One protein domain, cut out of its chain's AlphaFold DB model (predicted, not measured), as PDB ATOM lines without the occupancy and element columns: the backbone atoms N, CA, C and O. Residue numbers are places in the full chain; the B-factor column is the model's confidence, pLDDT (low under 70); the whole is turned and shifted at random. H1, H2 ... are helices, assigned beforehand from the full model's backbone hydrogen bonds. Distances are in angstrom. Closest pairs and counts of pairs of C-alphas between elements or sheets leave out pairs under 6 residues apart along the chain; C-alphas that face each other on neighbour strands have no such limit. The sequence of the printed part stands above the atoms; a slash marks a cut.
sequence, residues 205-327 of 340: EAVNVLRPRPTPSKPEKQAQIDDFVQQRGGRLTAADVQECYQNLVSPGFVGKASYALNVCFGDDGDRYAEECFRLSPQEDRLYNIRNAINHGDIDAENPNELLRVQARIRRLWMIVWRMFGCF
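This is residues 205 to 327 of the 340 residues of an uncharacterized protein of Nitrospira sp (UniProt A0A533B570). This is a loose group of helices in two lobes: the helical hairpin H2 and H3 forms the smaller one, and the hairpin H4 and H5 is the middle of the larger, with short H1 packed on H4, H6 following H5, and long H7 along the far side from H2. The lobes are joined by the tight link from H3 to H4 and by the link of residues 211 to 217, which spans the gap from H1 to H2. The printed part has 123 residues with seven named helices, H1 to H7 in chain order, and no named strand: all helix. It is loose, with a radius of gyration of the C-alphas of 17.3 A and spans of 50 by 37 by 23 A.

Begin with the longest helix, H7, residues 303 to 325, which has a kink of 25 degrees near residue 312. Its residues 309 to 316 only just touch H6, residues 286 to 295, with 3 pairs of C-alphas within 8 A, the closest those of Leu 286 and Arg 312 at 6.8 A; the tilt is steep, 59 degrees. Its residues 322 to 323 only just touch residues 261 to 264 of the hub, H4, residues 252 to 265, also with 3 pairs, the closest being the C-alphas of Cys 264 and Met 323, 6.0 A apart. H4 forms a helical hairpin with H5, residues 268 to 277: the closest C-alphas, of Asn 262 and Gly 269, are 4.0 A apart, at a shallow tilt of 28 degrees, opposite ways. H5 touches H6 at Cys 276 and Leu 286, their closest C-alphas, 4.6 A apart. H1, residues 205 to 210, touches H4 at a steep tilt of 56 degrees, with the C-alphas of Val 207 and Ala 260 closest at 5.7 A. Farther out, H2, residues 218 to 231, and H3, residues 238 to 249, form a hairpin at 32 degrees, only just shallow; residues 244 to 249 of H3 touch H2, with the C-alphas of Lys 221 and Leu 248 closest at 6.7 A. H3 and H4 are close but not clearly touching, and H2 is apart from H4. In H1, H2, H3, H5 and H6 every O i to N i+4 pair is within hydrogen-bond range; H4 has 9 of 10 and H7 16 of 19.

Find C-alpha 303 at (58.795, -37.704, 29.647); from there H7 runs 33.5 A to C-alpha 325 at (27.029, -39.418, 19.172). H1 begins at C-alpha 205, at (32.727, -52.745, 14.749). H4 measures 20.4 A from first to last C-alpha, H2 20.0 A and H3 15.2 A.

Look to Pro 219 and Glu 301 for the two C-alphas farthest apart, 52.6 A. Residues 299 to 305, of which 303 to 305 belong to H7, stand free. The printed part has no cut and no long link. Its mean pLDDT is 93.3, and no printed residue is under 70.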
ATOM      1  N   GLU A 205      33.536 -51.536  14.938       97.75
ATOM      2  CA  GLU A 205      32.727 -52.745  14.749       97.75
ATOM      3  C   GLU A 205      31.222 -52.464  14.915       97.75
ATOM      4  O   GLU A 205      30.425 -52.987  14.141       97.75
ATOM      5  N   ALA A 206      30.815 -51.601  15.855       97.69
ATOM      6  CA  ALA A 206      29.414 -51.201  16.022       97.69
ATOM      7  C   ALA A 206      28.849 -50.524  14.758       97.69
ATOM      8  O   ALA A 206      27.742 -50.854  14.326       97.69
ATOM      9  N   VAL A 207      29.621 -49.626  14.128       97.62
ATOM     10  CA  VAL A 207      29.245 -48.963  12.868       97.62
ATOM     11  C   VAL A 207      29.163 -49.976  11.729       97.62
ATOM     12  O   VAL A 207      28.160 -50.004  11.026       97.62
ATOM     13  N   ASN A 208      30.163 -50.852  11.583       96.62
ATOM     14  CA  ASN A 208      30.184 -51.869  10.523       96.62
ATOM     15  C   ASN A 208      29.070 -52.928  10.675       96.62
ATOM     16  O   ASN A 208      28.694 -53.557   9.691       96.62
ATOM     17  N   VAL A 209      28.514 -53.121  11.876       95.88
ATOM     18  CA  VAL A 209      27.315 -53.952  12.092       95.88
ATOM     19  C   VAL A 209      26.025 -53.177  11.790       95.88
ATOM     20  O   VAL A 209      25.106 -53.729  11.185       95.88
ATOM     21  N   LEU A 210      25.938 -51.905  12.196       94.81
ATOM     22  CA  LEU A 210      24.749 -51.065  11.999       94.81
ATOM     23  C   LEU A 210      24.550 -50.653  10.531       94.81
ATOM     24  O   LEU A 210      23.419 -50.599  10.046       94.81
ATOM     25  N   ARG A 211      25.647 -50.354   9.835       95.38
ATOM     26  CA  ARG A 211      25.721 -49.958   8.425       95.38
ATOM     27  C   ARG A 211      26.872 -50.741   7.781       95.38
ATOM     28  O   ARG A 211      27.994 -50.250   7.777       95.38
ATOM     29  N   PRO A 212      26.651 -51.976   7.302       92.94
ATOM     30  CA  PRO A 212      27.719 -52.774   6.706       92.94
ATOM     31  C   PRO A 212      28.318 -52.118   5.462       92.94
ATOM     32  O   PRO A 212      27.585 -51.686   4.568       92.94
ATOM     33  N   ARG A 213      29.655 -52.098   5.372       89.69
ATOM     34  CA  ARG A 213      30.362 -51.640   4.169       89.69
ATOM     35  C   ARG A 213      29.925 -52.485   2.963       89.69
ATOM     36  O   ARG A 213      30.069 -53.712   3.025       89.69
ATOM     37  N   PRO A 214      29.474 -51.868   1.852       87.94
ATOM     38  CA  PRO A 214      29.266 -52.579   0.598       87.94
ATOM     39  C   PRO A 214      30.547 -53.322   0.219       87.94
ATOM     40  O   PRO A 214      31.599 -52.715   0.005       87.94
ATOM     41  N   THR A 215      30.479 -54.650   0.220       86.50
ATOM     42  CA  THR A 215      31.617 -55.494  -0.134       86.50
ATOM     43  C   THR A 215      31.515 -55.794  -1.623       86.50
ATOM     44  O   THR A 215      30.516 -56.401  -2.012       86.50
ATOM     45  N   PRO A 216      32.498 -55.393  -2.454       87.31
ATOM     46  CA  PRO A 216      32.466 -55.712  -3.874       87.31
ATOM     47  C   PRO A 216      32.391 -57.228  -4.067       87.31
ATOM     48  O   PRO A 216      33.046 -58.003  -3.355       87.31
ATOM     49  N   SER A 217      31.561 -57.636  -5.019       91.69
ATOM     50  CA  SER A 217      31.387 -59.024  -5.429       91.69
ATOM     51  C   SER A 217      32.701 -59.612  -5.953       91.69
ATOM     52  O   SER A 217      33.655 -58.897  -6.262       91.69
ATOM     53  N   LYS A 218      32.776 -60.944  -6.073       92.06
ATOM     54  CA  LYS A 218      33.990 -61.605  -6.578       92.06
ATOM     55  C   LYS A 218      34.423 -61.085  -7.972       92.06
ATOM     56  O   LYS A 218      35.620 -60.849  -8.120       92.06
ATOM     57  N   PRO A 219      33.521 -60.856  -8.952       95.19
ATOM     58  CA  PRO A 219      33.887 -60.227 -10.224       95.19
ATOM     59  C   PRO A 219      34.394 -58.786 -10.081       95.19
ATOM     60  O   PRO A 219      35.413 -58.453 -10.672       95.19
ATOM     61  N   GLU A 220      33.744 -57.947  -9.267       94.19
ATOM     62  CA  GLU A 220      34.172 -56.551  -9.056       94.19
ATOM     63  C   GLU A 220      35.540 -56.472  -8.366       94.19
ATOM     64  O   GLU A 220      36.383 -55.668  -8.756       94.19
ATOM     65  N   LYS A 221      35.801 -57.346  -7.383       92.38
ATOM     66  CA  LYS A 221      37.132 -57.482  -6.774       92.38
ATOM     67  C   LYS A 221      38.181 -57.918  -7.789       92.38
ATOM     68  O   LYS A 221      39.284 -57.388  -7.756       92.38
ATOM     69  N   GLN A 222      37.855 -58.870  -8.667       94.62
ATOM     70  CA  GLN A 222      38.789 -59.309  -9.700       94.62
ATOM     71  C   GLN A 222      39.109 -58.165 -10.668       94.62
ATOM     72  O   GLN A 222      40.281 -57.897 -10.880       94.62
ATOM     73  N   ALA A 223      38.103 -57.420 -11.137       95.75
ATOM     74  CA  ALA A 223      38.311 -56.251 -11.992       95.75
ATOM     75  C   ALA A 223      39.208 -55.190 -11.324       95.75
ATOM     76  O   ALA A 223      40.158 -54.722 -11.938       95.75
ATOM     77  N   GLN A 224      38.985 -54.879 -10.040       95.00
ATOM     78  CA  GLN A 224      39.842 -53.951  -9.286       95.00
ATOM     79  C   GLN A 224      41.295 -54.442  -9.159       95.00
ATOM     80  O   GLN A 224      42.223 -53.634  -9.185       95.00
ATOM     81  N   ILE A 225      41.504 -55.755  -9.007       94.31
ATOM     82  CA  ILE A 225      42.842 -56.363  -8.991       94.31
ATOM     83  C   ILE A 225      43.476 -56.269 -10.384       94.31
ATOM     84  O   ILE A 225      44.627 -55.859 -10.494       94.31
ATOM     85  N   ASP A 226      42.735 -56.601 -11.440       95.25
ATOM     86  CA  ASP A 226      43.219 -56.571 -12.820       95.25
ATOM     87  C   ASP A 226      43.621 -55.139 -13.229       95.25
ATOM     88  O   ASP A 226      44.730 -54.937 -13.730       95.25
ATOM     89  N   ASP A 227      42.802 -54.133 -12.893       96.19
ATOM     90  CA  ASP A 227      43.106 -52.705 -13.062       96.19
ATOM     91  C   ASP A 227      44.393 -52.304 -12.315       96.19
ATOM     92  O   ASP A 227      45.278 -51.657 -12.880       96.19
ATOM     93  N   PHE A 228      44.538 -52.717 -11.048       95.31
ATOM     94  CA  PHE A 228      45.721 -52.439 -10.222       95.31
ATOM     95  C   PHE A 228      47.006 -53.039 -10.822       95.31
ATOM     96  O   PHE A 228      48.072 -52.412 -10.780       95.31
ATOM     97  N   VAL A 229      46.915 -54.245 -11.393       95.06
ATOM     98  CA  VAL A 229      48.028 -54.931 -12.069       95.06
ATOM     99  C   VAL A 229      48.349 -54.274 -13.414       95.06
ATOM    100  O   VAL A 229      49.526 -54.097 -13.746       95.06
ATOM    101  N   GLN A 230      47.329 -53.862 -14.170       95.62
ATOM    102  CA  GLN A 230      47.492 -53.171 -15.447       95.62
ATOM    103  C   GLN A 230      48.154 -51.798 -15.270       95.62
ATOM    104  O   GLN A 230      49.080 -51.473 -16.016       95.62
ATOM    105  N   GLN A 231      47.764 -51.027 -14.249       94.38
ATOM    106  CA  GLN A 231      48.388 -49.739 -13.903       94.38
ATOM    107  C   GLN A 231      49.890 -49.863 -13.588       94.38
ATOM    108  O   GLN A 231      50.651 -48.931 -13.833       94.38
ATOM    109  N   ARG A 232      50.336 -51.033 -13.107       94.75
ATOM    110  CA  ARG A 232      51.748 -51.364 -12.833       94.75
ATOM    111  C   ARG A 232      52.439 -52.099 -13.992       94.75
ATOM    112  O   ARG A 232      53.501 -52.696 -13.818       94.75
ATOM    113  N   GLY A 233      51.840 -52.096 -15.185       91.62
ATOM    114  CA  GLY A 233      52.408 -52.709 -16.390       91.62
ATOM    115  C   GLY A 233      52.667 -54.215 -16.264       91.62
ATOM    116  O   GLY A 233      53.594 -54.730 -16.888       91.62
ATOM    117  N   GLY A 234      51.910 -54.917 -15.410       81.56
ATOM    118  CA  GLY A 234      52.084 -56.348 -15.143       81.56
ATOM    119  C   GLY A 234      53.352 -56.726 -14.363       81.56
ATOM    120  O   GLY A 234      53.634 -57.914 -14.213       81.56
ATOM    121  N   ARG A 235      54.128 -55.754 -13.858       91.19
ATOM    122  CA  ARG A 235      55.352 -55.992 -13.076       91.19
ATOM    123  C   ARG A 235      55.137 -55.601 -11.619       91.19
ATOM    124  O   ARG A 235      55.422 -54.478 -11.223       91.19
ATOM    125  N   LEU A 236      54.638 -56.546 -10.826       93.62
ATOM    126  CA  LEU A 236      54.433 -56.359  -9.390       93.62
ATOM    127  C   LEU A 236      55.711 -56.662  -8.600       93.62
ATOM    128  O   LEU A 236      56.341 -57.703  -8.794       93.62
ATOM    129  N   THR A 237      56.043 -55.794  -7.654       95.00
ATOM    130  CA  THR A 237      56.950 -56.102  -6.544       95.00
ATOM    131  C   THR A 237      56.186 -56.778  -5.398       95.00
ATOM    132  O   THR A 237      54.954 -56.796  -5.366       95.00
ATOM    133  N   ALA A 238      56.907 -57.303  -4.401       92.69
ATOM    134  CA  ALA A 238      56.285 -57.818  -3.179       92.69
ATOM    135  C   ALA A 238      55.465 -56.743  -2.432       92.69
ATOM    136  O   ALA A 238      54.423 -57.060  -1.861       92.69
ATOM    137  N   ALA A 239      55.898 -55.475  -2.487       91.81
ATOM    138  CA  ALA A 239      55.169 -54.354  -1.899       91.81
ATOM    139  C   ALA A 239      53.836 -54.104  -2.624       91.81
ATOM    140  O   ALA A 239      52.814 -53.952  -1.962       91.81
ATOM    141  N   ASP A 240      53.814 -54.167  -3.960       93.19
ATOM    142  CA  ASP A 240      52.583 -54.001  -4.748       93.19
ATOM    143  C   ASP A 240      51.570 -55.126  -4.484       93.19
ATOM    144  O   ASP A 240      50.368 -54.882  -4.391       93.19
ATOM    145  N   VAL A 241      52.042 -56.370  -4.332       91.38
ATOM    146  CA  VAL A 241      51.181 -57.510  -3.966       91.38
ATOM    147  C   VAL A 241      50.584 -57.313  -2.569       91.38
ATOM    148  O   VAL A 241      49.389 -57.549  -2.368       91.38
ATOM    149  N   GLN A 242      51.390 -56.851  -1.611       88.06
ATOM    150  CA  GLN A 242      50.933 -56.564  -0.255       88.06
ATOM    151  C   GLN A 242      49.928 -55.402  -0.226       88.06
ATOM    152  O   GLN A 242      48.885 -55.528   0.414       88.06
ATOM    153  N   GLU A 243      50.188 -54.319  -0.959       88.38
ATOM    154  CA  GLU A 243      49.284 -53.176  -1.123       88.38
ATOM    155  C   GLU A 243      47.942 -53.608  -1.738       88.38
ATOM    156  O   GLU A 243      46.886 -53.305  -1.186       88.38
ATOM    157  N   CYS A 244      47.966 -54.385  -2.826       89.69
ATOM    158  CA  CYS A 244      46.767 -54.938  -3.461       89.69
ATOM    159  C   CYS A 244      45.926 -55.757  -2.467       89.69
ATOM    160  O   CYS A 244      44.713 -55.558  -2.333       89.69
ATOM    161  N   TYR A 245      46.574 -56.641  -1.704       87.88
ATOM    162  CA  TYR A 245      45.897 -57.456  -0.700       87.88
ATOM    163  C   TYR A 245      45.284 -56.606   0.428       87.88
ATOM    164  O   TYR A 245      44.127 -56.826   0.803       87.88
ATOM    165  N   GLN A 246      46.034 -55.619   0.929       84.62
ATOM    166  CA  GLN A 246      45.634 -54.720   2.018       84.62
ATOM    167  C   GLN A 246      44.613 -53.647   1.611       84.62
ATOM    168  O   GLN A 246      43.923 -53.130   2.483       84.62
ATOM    169  N   ASN A 247      44.472 -53.316   0.326       85.38
ATOM    170  CA  ASN A 247      43.520 -52.295  -0.128       85.38
ATOM    171  C   ASN A 247      42.254 -52.894  -0.764       85.38
ATOM    172  O   ASN A 247      41.160 -52.368  -0.547       85.38
ATOM    173  N   LEU A 248      42.375 -53.998  -1.512       85.94
ATOM    174  CA  LEU A 248      41.298 -54.540  -2.356       85.94
ATOM    175  C   LEU A 248      40.742 -55.879  -1.845       85.94
ATOM    176  O   LEU A 248      39.527 -56.095  -1.804       85.94
ATOM    177  N   VAL A 249      41.620 -56.800  -1.433       83.44
ATOM    178  CA  VAL A 249      41.217 -58.174  -1.084       83.44
ATOM    179  C   VAL A 249      40.623 -58.238   0.322       83.44
ATOM    180  O   VAL A 249      39.461 -58.634   0.485       83.44
ATOM    181  N   SER A 250      41.417 -57.845   1.322       83.19
ATOM    182  CA  SER A 250      41.100 -57.940   2.749       83.19
ATOM    183  C   SER A 250      41.651 -56.719   3.496       83.19
ATOM    184  O   SER A 250      42.731 -56.784   4.086       83.19
ATOM    185  N   PRO A 251      40.920 -55.589   3.514       79.94
ATOM    186  CA  PRO A 251      41.450 -54.334   4.043       79.94
ATOM    187  C   PRO A 251      41.478 -54.231   5.579       79.94
ATOM    188  O   PRO A 251      41.673 -53.151   6.141       79.94
ATOM    189  N   GLY A 252      41.312 -55.365   6.268       90.38
ATOM    190  CA  GLY A 252      41.558 -55.523   7.699       90.38
ATOM    191  C   GLY A 252      40.806 -54.529   8.587       90.38
ATOM    192  O   GLY A 252      39.684 -54.114   8.293       90.38
ATOM    193  N   PHE A 253      41.439 -54.156   9.701       93.31
ATOM    194  CA  PHE A 253      40.900 -53.141  10.603       93.31
ATOM    195  C   PHE A 253      40.930 -51.739   9.978       93.31
ATOM    196  O   PHE A 253      39.943 -51.020  10.081       93.31
ATOM    197  N   VAL A 254      42.007 -51.375   9.271       93.62
ATOM    198  CA  VAL A 254      42.184 -50.039   8.668       93.62
ATOM    199  C   VAL A 254      41.014 -49.689   7.744       93.62
ATOM    200  O   VAL A 254      40.367 -48.667   7.935       93.62
ATOM    201  N   GLY A 255      40.647 -50.570   6.808       92.69
ATOM    202  CA  GLY A 255      39.538 -50.319   5.884       92.69
ATOM    203  C   GLY A 255      38.139 -50.404   6.500       92.69
ATOM    204  O   GLY A 255      37.209 -49.812   5.946       92.69
ATOM    205  N   LYS A 256      37.969 -51.113   7.625       95.06
ATOM    206  CA  LYS A 256      36.742 -51.059   8.445       95.06
ATOM    207  C   LYS A 256      36.638 -49.732   9.191       95.06
ATOM    208  O   LYS A 256      35.553 -49.157   9.255       95.06
ATOM    209  N   ALA A 257      37.756 -49.266   9.743       97.00
ATOM    210  CA  ALA A 257      37.864 -48.040  10.513       97.00
ATOM    211  C   ALA A 257      37.677 -46.805   9.628       97.00
ATOM    212  O   ALA A 257      36.797 -46.010   9.926       97.00
ATOM    213  N   SER A 258      38.390 -46.684   8.500       96.25
ATOM    214  CA  SER A 258      38.189 -45.587   7.538       96.25
ATOM    215  C   SER A 258      36.733 -45.499   7.071       96.25
ATOM    216  O   SER A 258      36.137 -44.431   7.090       96.25
ATOM    217  N   TYR A 259      36.110 -46.636   6.744       95.88
ATOM    218  CA  TYR A 259      34.688 -46.655   6.395       95.88
ATOM    219  C   TYR A 259      33.787 -46.200   7.557       95.88
ATOM    220  O   TYR A 259      32.874 -45.405   7.344       95.88
ATOM    221  N   ALA A 260      34.045 -46.658   8.787       97.50
ATOM    222  CA  ALA A 260      33.278 -46.238   9.957       97.50
ATOM    223  C   ALA A 260      33.425 -44.734  10.253       97.50
ATOM    224  O   ALA A 260      32.434 -44.086  10.579       97.50
ATOM    225  N   LEU A 261      34.629 -44.177  10.093       97.94
ATOM    226  CA  LEU A 261      34.902 -42.745  10.226       97.94
ATOM    227  C   LEU A 261      34.087 -41.940   9.201       97.94
ATOM    228  O   LEU A 261      33.367 -41.027   9.592       97.94
ATOM    229  N   ASN A 262      34.088 -42.337   7.925       97.06
ATOM    230  CA  ASN A 262      33.317 -41.656   6.874       97.06
ATOM    231  C   ASN A 262      31.799 -41.779   7.103       97.06
ATOM    232  O   ASN A 262      31.051 -40.839   6.850       97.06
ATOM    233  N   VAL A 263      31.325 -42.900   7.658       96.50
ATOM    234  CA  VAL A 263      29.913 -43.080   8.046       96.50
ATOM    235  C   VAL A 263      29.502 -42.202   9.235       96.50
ATOM    236  O   VAL A 263      28.349 -41.766   9.286       96.50
ATOM    237  N   CYS A 264      30.405 -41.964  10.189       96.38
ATOM    238  CA  CYS A 264      30.148 -41.127  11.364       96.38
ATOM    239  C   CYS A 264      30.296 -39.627  11.078       96.38
ATOM    240  O   CYS A 264      29.601 -38.825  11.700       96.38
ATOM    241  N   PHE A 265      31.205 -39.250  10.175       95.69
ATOM    242  CA  PHE A 265      31.690 -37.873  10.052       95.69
ATOM    243  C   PHE A 265      31.519 -37.248   8.663       95.69
ATOM    244  O   PHE A 265      31.683 -36.040   8.531       95.69
ATOM    245  N   GLY A 266      31.143 -38.021   7.639       94.56
ATOM    246  CA  GLY A 266      31.042 -37.514   6.270       94.56
ATOM    247  C   GLY A 266      32.407 -37.057   5.760       94.56
ATOM    248  O   GLY A 266      33.377 -37.809   5.863       94.56
ATOM    249  N   ASP A 267      32.480 -35.822   5.267       91.44
ATOM    250  CA  ASP A 267      33.685 -35.214   4.682       91.44
ATOM    251  C   ASP A 267      34.869 -35.143   5.676       91.44
ATOM    252  O   ASP A 267      36.028 -35.266   5.287       91.44
ATOM    253  N   ASP A 268      34.584 -35.042   6.981       94.25
ATOM    254  CA  ASP A 268      35.579 -35.114   8.068       94.25
ATOM    255  C   ASP A 268      36.246 -36.501   8.196       94.25
ATOM    256  O   ASP A 268      37.307 -36.640   8.810       94.25
ATOM    257  N   GLY A 269      35.607 -37.557   7.683       95.56
ATOM    258  CA  GLY A 269      36.006 -38.941   7.929       95.56
ATOM    259  C   GLY A 269      37.377 -39.291   7.359       95.56
ATOM    260  O   GLY A 269      38.172 -39.941   8.043       95.56
ATOM    261  N   ASP A 270      37.691 -38.795   6.159       95.12
ATOM    262  CA  ASP A 270      38.980 -39.045   5.510       95.12
ATOM    263  C   ASP A 270      40.129 -38.336   6.251       95.12
ATOM    264  O   ASP A 270      41.202 -38.924   6.398       95.12
ATOM    265  N   ARG A 271      39.891 -37.141   6.821       95.06
ATOM    266  CA  ARG A 271      40.842 -36.435   7.708       95.06
ATOM    267  C   ARG A 271      41.156 -37.271   8.951       95.06
ATOM    268  O   ARG A 271      42.324 -37.516   9.255       95.06
ATOM    269  N   TYR A 272      40.133 -37.799   9.624       96.25
ATOM    270  CA  TYR A 272      40.339 -38.691  10.771       96.25
ATOM    271  C   TYR A 272      41.002 -40.026  10.389       96.25
ATOM    272  O   TYR A 272      41.778 -40.579  11.172       96.25
ATOM    273  N   ALA A 273      40.729 -40.564   9.197       96.56
ATOM    274  CA  ALA A 273      41.386 -41.775   8.710       96.56
ATOM    275  C   ALA A 273      42.881 -41.536   8.430       96.56
ATOM    276  O   ALA A 273      43.709 -42.399   8.738       96.56
ATOM    277  N   GLU A 274      43.228 -40.361   7.901       95.25
ATOM    278  CA  GLU A 274      44.607 -39.931   7.670       95.25
ATOM    279  C   GLU A 274      45.389 -39.854   8.989       95.25
ATOM    280  O   GLU A 274      46.448 -40.467   9.123       95.25
ATOM    281  N   GLU A 275      44.832 -39.210  10.014       94.81
ATOM    282  CA  GLU A 275      45.442 -39.118  11.348       94.81
ATOM    283  C   GLU A 275      45.616 -40.472  12.043       94.81
ATOM    284  O   GLU A 275      46.641 -40.736  12.681       94.81
ATOM    285  N   CYS A 276      44.620 -41.351  11.911       96.50
ATOM    286  CA  CYS A 276      44.675 -42.684  12.492       96.50
ATOM    287  C   CYS A 276      45.801 -43.537  11.894       96.50
ATOM    288  O   CYS A 276      46.464 -44.265  12.637       96.50
ATOM    289  N   PHE A 277      46.006 -43.473  10.571       95.75
ATOM    290  CA  PHE A 277      46.727 -44.525   9.839       95.75
ATOM    291  C   PHE A 277      47.854 -44.056   8.909       95.75
ATOM    292  O   PHE A 277      48.697 -44.877   8.546       95.75
ATOM    293  N   ARG A 278      47.896 -42.781   8.505       93.44
ATOM    294  CA  ARG A 278      48.776 -42.301   7.420       93.44
ATOM    295  C   ARG A 278      49.627 -41.071   7.758       93.44
ATOM    296  O   ARG A 278      50.686 -40.922   7.145       93.44
ATOM    297  N   LEU A 279      49.253 -40.300   8.784       92.50
ATOM    298  CA  LEU A 279      49.959 -39.120   9.309       92.50
ATOM    299  C   LEU A 279      51.491 -39.258   9.308       92.50
ATOM    300  O   LEU A 279      52.033 -40.335   9.566       92.50
ATOM    301  N   SER A 280      52.186 -38.156   9.031       91.62
ATOM    302  CA  SER A 280      53.646 -38.062   9.131       91.62
ATOM    303  C   SER A 280      54.040 -37.065  10.233       91.62
ATOM    304  O   SER A 280      53.426 -35.999  10.289       91.62
ATOM    305  N   PRO A 281      55.040 -37.367  11.088       94.19
ATOM    306  CA  PRO A 281      55.858 -38.587  11.109       94.19
ATOM    307  C   PRO A 281      55.054 -39.838  11.506       94.19
ATOM    308  O   PRO A 281      54.007 -39.748  12.142       94.19
ATOM    309  N   GLN A 282      55.517 -41.027  11.100       94.38
ATOM    310  CA  GLN A 282      54.720 -42.254  11.257       94.38
ATOM    311  C   GLN A 282      54.489 -42.645  12.721       94.38
ATOM    312  O   GLN A 282      53.461 -43.238  13.038       94.38
ATOM    313  N   GLU A 283      55.430 -42.332  13.609       93.12
ATOM    314  CA  GLU A 283      55.329 -42.570  15.055       93.12
ATOM    315  C   GLU A 283      54.121 -41.875  15.703       93.12
ATOM    316  O   GLU A 283      53.589 -42.378  16.690       93.12
ATOM    317  N   ASP A 284      53.646 -40.777  15.109       93.75
ATOM    318  CA  ASP A 284      52.539 -39.956  15.602       93.75
ATOM    319  C   ASP A 284      51.150 -40.401  15.120       93.75
ATOM    320  O   ASP A 284      50.135 -39.870  15.579       93.75
ATOM    321  N   ARG A 285      51.080 -41.392  14.221       96.81
ATOM    322  CA  ARG A 285      49.815 -42.020  13.809       96.81
ATOM    323  C   ARG A 285      49.153 -42.666  15.017       96.81
ATOM    324  O   ARG A 285      49.801 -43.432  15.737       96.81
ATOM    325  N   LEU A 286      47.846 -42.459  15.185       97.19
ATOM    326  CA  LEU A 286      47.143 -42.980  16.363       97.19
ATOM    327  C   LEU A 286      47.249 -44.518  16.477       97.19
ATOM    328  O   LEU A 286      47.378 -45.059  17.578       97.19
ATOM    329  N   TYR A 287      47.267 -45.222  15.340       97.31
ATOM    330  CA  TYR A 287      47.474 -46.671  15.289       97.31
ATOM    331  C   TYR A 287      48.885 -47.105  15.713       97.31
ATOM    332  O   TYR A 287      49.037 -48.110  16.410       97.31
ATOM    333  N   ASN A 288      49.919 -46.350  15.329       97.00
ATOM    334  CA  ASN A 288      51.303 -46.707  15.642       97.00
ATOM    335  C   ASN A 288      51.612 -46.512  17.127       97.00
ATOM    336  O   ASN A 288      52.275 -47.365  17.707       97.00
ATOM    337  N   ILE A 289      51.048 -45.482  17.768       96.75
ATOM    338  CA  ILE A 289      51.131 -45.309  19.228       96.75
ATOM    339  C   ILE A 289      50.524 -46.512  19.953       96.75
ATOM    340  O   ILE A 289      51.153 -47.072  20.847       96.75
ATOM    341  N   ARG A 290      49.338 -46.973  19.534       96.19
ATOM    342  CA  ARG A 290      48.725 -48.183  20.105       96.19
ATOM    343  C   ARG A 290      49.598 -49.423  19.915       96.19
ATOM    344  O   ARG A 290      49.701 -50.230  20.834       96.19
ATOM    345  N   ASN A 291      50.203 -49.604  18.743       96.38
ATOM    346  CA  ASN A 291      51.070 -50.759  18.506       96.38
ATOM    347  C   ASN A 291      52.323 -50.701  19.384       96.38
ATOM    348  O   ASN A 291      52.620 -51.695  20.039       96.38
ATOM    349  N   ALA A 292      52.975 -49.540  19.483       96.38
ATOM    350  CA  ALA A 292      54.125 -49.338  20.358       96.38
ATOM    351  C   ALA A 292      53.787 -49.640  21.832       96.38
ATOM    352  O   ALA A 292      54.525 -50.364  22.494       96.38
ATOM    353  N   ILE A 293      52.628 -49.186  22.335       94.12
ATOM    354  CA  ILE A 293      52.167 -49.529  23.695       94.12
ATOM    355  C   ILE A 293      51.984 -51.047  23.855       94.12
ATOM    356  O   ILE A 293      52.428 -51.616  24.847       94.12
ATOM    357  N   ASN A 294      51.355 -51.715  22.883       93.31
ATOM    358  CA  ASN A 294      51.092 -53.157  22.945       93.31
ATOM    359  C   ASN A 294      52.356 -54.028  22.845       93.31
ATOM    360  O   ASN A 294      52.340 -55.163  23.316       93.31
ATOM    361  N   HIS A 295      53.420 -53.526  22.216       95.94
ATOM    362  CA  HIS A 295      54.699 -54.226  22.076       95.94
ATOM    363  C   HIS A 295      55.730 -53.846  23.149       95.94
ATOM    364  O   HIS A 295      56.715 -54.562  23.312       95.94
ATOM    365  N   GLY A 296      55.472 -52.796  23.936       94.19
ATOM    366  CA  GLY A 296      56.409 -52.285  24.939       94.19
ATOM    367  C   GLY A 296      57.498 -51.379  24.357       94.19
ATOM    368  O   GLY A 296      58.508 -51.160  25.015       94.19
ATOM    369  N   ASP A 297      57.287 -50.844  23.150       96.31
ATOM    370  CA  ASP A 297      58.231 -49.960  22.452       96.31
ATOM    371  C   ASP A 297      58.187 -48.506  22.966       96.31
ATOM    372  O   ASP A 297      58.979 -47.678  22.526       96.31
ATOM    373  N   ILE A 298      57.247 -48.181  23.865       92.94
ATOM    374  CA  ILE A 298      57.161 -46.879  24.540       92.94
ATOM    375  C   ILE A 298      58.025 -46.889  25.802       92.94
ATOM    376  O   ILE A 298      57.742 -47.640  26.741       92.94
ATOM    377  N   ASP A 299      59.002 -45.989  25.878       92.12
ATOM    378  CA  ASP A 299      59.768 -45.737  27.095       92.12
ATOM    379  C   ASP A 299      58.904 -44.964  28.108       92.12
ATOM    380  O   ASP A 299      58.716 -43.746  28.033       92.12
ATOM    381  N   ALA A 300      58.363 -45.699  29.083       88.50
ATOM    382  CA  ALA A 300      57.532 -45.145  30.147       88.50
ATOM    383  C   ALA A 300      58.303 -44.257  31.149       88.50
ATOM    384  O   ALA A 300      57.670 -43.549  31.936       88.50
ATOM    385  N   GLU A 301      59.640 -44.272  31.130       88.94
ATOM    386  CA  GLU A 301      60.489 -43.400  31.947       88.94
ATOM    387  C   GLU A 301      60.834 -42.085  31.219       88.94
ATOM    388  O   GLU A 301      61.154 -41.089  31.873       88.94
ATOM    389  N   ASN A 302      60.689 -42.032  29.888       91.69
ATOM    390  CA  ASN A 302      60.966 -40.861  29.051       91.69
ATOM    391  C   ASN A 302      59.786 -39.861  28.999       91.69
ATOM    392  O   ASN A 302      58.782 -40.099  28.317       91.69
ATOM    393  N   PRO A 303      59.899 -38.662  29.613       89.44
ATOM    394  CA  PRO A 303      58.795 -37.704  29.647       89.44
ATOM    395  C   PRO A 303      58.404 -37.157  28.270       89.44
ATOM    396  O   PRO A 303      57.242 -36.805  28.077       89.44
ATOM    397  N   ASN A 304      59.339 -37.084  27.314       92.25
ATOM    398  CA  ASN A 304      59.046 -36.585  25.968       92.25
ATOM    399  C   ASN A 304      58.147 -37.557  25.203       92.25
ATOM    400  O   ASN A 304      57.262 -37.128  24.465       92.25
ATOM    401  N   GLU A 305      58.328 -38.862  25.412       91.50
ATOM    402  CA  GLU A 305      57.476 -39.857  24.778       91.50
ATOM    403  C   GLU A 305      56.084 -39.905  25.415       91.50
ATOM    404  O   GLU A 305      55.081 -39.915  24.700       91.50
ATOM    405  N   LEU A 306      55.989 -39.796  26.744       90.88
ATOM    406  CA  LEU A 306      54.691 -39.643  27.411       90.88
ATOM    407  C   LEU A 306      53.940 -38.386  26.929       90.88
ATOM    408  O   LEU A 306      52.731 -38.448  26.708       90.88
ATOM    409  N   LEU A 307      54.637 -37.265  26.702       89.62
ATOM    410  CA  LEU A 307      54.054 -36.046  26.121       89.62
ATOM    411  C   LEU A 307      53.593 -36.244  24.665       89.62
ATOM    412  O   LEU A 307      52.526 -35.749  24.293       89.62
ATOM    413  N   ARG A 308      54.345 -37.002  23.856       93.31
ATOM    414  CA  ARG A 308      53.971 -37.381  22.482       93.31
ATOM    415  C   ARG A 308      52.668 -38.187  22.461       93.31
ATOM    416  O   ARG A 308      51.745 -37.849  21.719       93.31
ATOM    417  N   VAL A 309      52.539 -39.184  23.343       93.19
ATOM    418  CA  VAL A 309      51.283 -39.928  23.549       93.19
ATOM    419  C   VAL A 309      50.167 -38.983  24.023       93.19
ATOM    420  O   VAL A 309      49.066 -39.011  23.470       93.19
ATOM    421  N   GLN A 310      50.445 -38.095  24.988       89.88
ATOM    422  CA  GLN A 310      49.468 -37.144  25.536       89.88
ATOM    423  C   GLN A 310      48.842 -36.240  24.472       89.88
ATOM    424  O   GLN A 310      47.618 -36.090  24.436       89.88
ATOM    425  N   ALA A 311      49.666 -35.665  23.593       89.81
ATOM    426  CA  ALA A 311      49.218 -34.787  22.514       89.81
ATOM    427  C   ALA A 311      48.203 -35.481  21.586       89.81
ATOM    428  O   ALA A 311      47.292 -34.847  21.052       89.81
ATOM    429  N   ARG A 312      48.323 -36.804  21.438       93.81
ATOM    430  CA  ARG A 312      47.496 -37.629  20.552       93.81
ATOM    431  C   ARG A 312      46.239 -38.184  21.241       93.81
ATOM    432  O   ARG A 312      45.236 -38.400  20.558       93.81
ATOM    433  N   ILE A 313      46.212 -38.288  22.580       91.44
ATOM    434  CA  ILE A 313      45.001 -38.660  23.351       91.44
ATOM    435  C   ILE A 313      43.833 -37.717  23.064       91.44
ATOM    436  O   ILE A 313      42.740 -38.204  22.796       91.44
ATOM    437  N   ARG A 314      44.033 -36.387  23.083       87.81
ATOM    438  CA  ARG A 314      42.937 -35.413  22.867       87.81
ATOM    439  C   ARG A 314      42.207 -35.660  21.540       87.81
ATOM    440  O   ARG A 314      40.988 -35.519  21.468       87.81
ATOM    441  N   ARG A 315      42.948 -36.056  20.502       92.88
ATOM    442  CA  ARG A 315      42.395 -36.328  19.174       92.88
ATOM    443  C   ARG A 315      41.624 -37.649  19.138       92.88
ATOM    444  O   ARG A 315      40.479 -37.665  18.695       92.88
ATOM    445  N   LEU A 316      42.194 -38.717  19.700       95.88
ATOM    446  CA  LEU A 316      41.525 -40.016  19.827       95.88
ATOM    447  C   LEU A 316      40.252 -39.939  20.696       95.88
ATOM    448  O   LEU A 316      39.217 -40.480  20.316       95.88
ATOM    449  N   TRP A 317      40.304 -39.213  21.818       94.00
ATOM    450  CA  TRP A 317      39.161 -38.886  22.683       94.00
ATOM    451  C   TRP A 317      38.013 -38.266  21.884       94.00
ATOM    452  O   TRP A 317      36.884 -38.750  21.936       94.00
ATOM    453  N   MET A 318      38.315 -37.255  21.065       94.06
ATOM    454  CA  MET A 318      37.309 -36.545  20.277       94.06
ATOM    455  C   MET A 318      36.677 -37.434  19.204       94.06
ATOM    456  O   MET A 318      35.454 -37.417  19.055       94.06
ATOM    457  N   ILE A 319      37.484 -38.242  18.507       96.50
ATOM    458  CA  ILE A 319      36.998 -39.242  17.545       96.50
ATOM    459  C   ILE A 319      36.011 -40.187  18.239       96.50
ATOM    460  O   ILE A 319      34.870 -40.317  17.802       96.50
ATOM    461  N   VAL A 320      36.410 -40.797  19.360       97.25
ATOM    462  CA  VAL A 320      35.567 -41.743  20.110       97.25
ATOM    463  C   VAL A 320      34.272 -41.072  20.595       97.25
ATOM    464  O   VAL A 320      33.201 -41.668  20.491       97.25
ATOM    465  N   TRP A 321      34.328 -39.819  21.056       95.00
ATOM    466  CA  TRP A 321      33.159 -39.102  21.579       95.00
ATOM    467  C   TRP A 321      32.179 -38.735  20.468       95.00
ATOM    468  O   TRP A 321      30.980 -38.995  20.598       95.00
ATOM    469  N   ARG A 322      32.667 -38.186  19.347       95.44
ATOM    470  CA  ARG A 322      31.810 -37.915  18.185       95.44
ATOM    471  C   ARG A 322      31.235 -39.226  17.616       95.44
ATOM    472  O   ARG A 322      30.065 -39.236  17.242       95.44
ATOM    473  N   MET A 323      31.980 -40.344  17.631       97.75
ATOM    474  CA  MET A 323      31.452 -41.668  17.242       97.75
ATOM    475  C   MET A 323      30.327 -42.160  18.167       97.75
ATOM    476  O   MET A 323      29.344 -42.704  17.668       97.75
ATOM    477  N   PHE A 324      30.411 -41.968  19.491       97.38
ATOM    478  CA  PHE A 324      29.293 -42.298  20.390       97.38
ATOM    479  C   PHE A 324      28.020 -41.514  20.048       97.38
ATOM    480  O   PHE A 324      26.925 -42.071  20.151       97.38
ATOM    481  N   GLY A 325      28.152 -40.261  19.599       94.88
ATOM    482  CA  GLY A 325      27.029 -39.418  19.172       94.88
ATOM    483  C   GLY A 325      26.203 -40.009  18.024       94.88
ATOM    484  O   GLY A 325      25.021 -39.701  17.890       94.88
ATOM    485  N   CYS A 326      26.781 -40.919  17.233       94.69
ATOM    486  CA  CYS A 326      26.070 -41.650  16.182       94.69
ATOM    487  C   CYS A 326      25.127 -42.747  16.718       94.69
ATOM    488  O   CYS A 326      24.290 -43.248  15.966       94.69
ATOM    489  N   PHE A 327      25.258 -43.130  17.993       95.44
ATOM    490  CA  PHE A 327      24.474 -44.189  18.644       95.44
ATOM    491  C   PHE A 327      23.627 -43.686  19.818       95.44
ATOM    492  O   PHE A 327      22.580 -44.261  20.112       95.44
TER     493      PHE A 327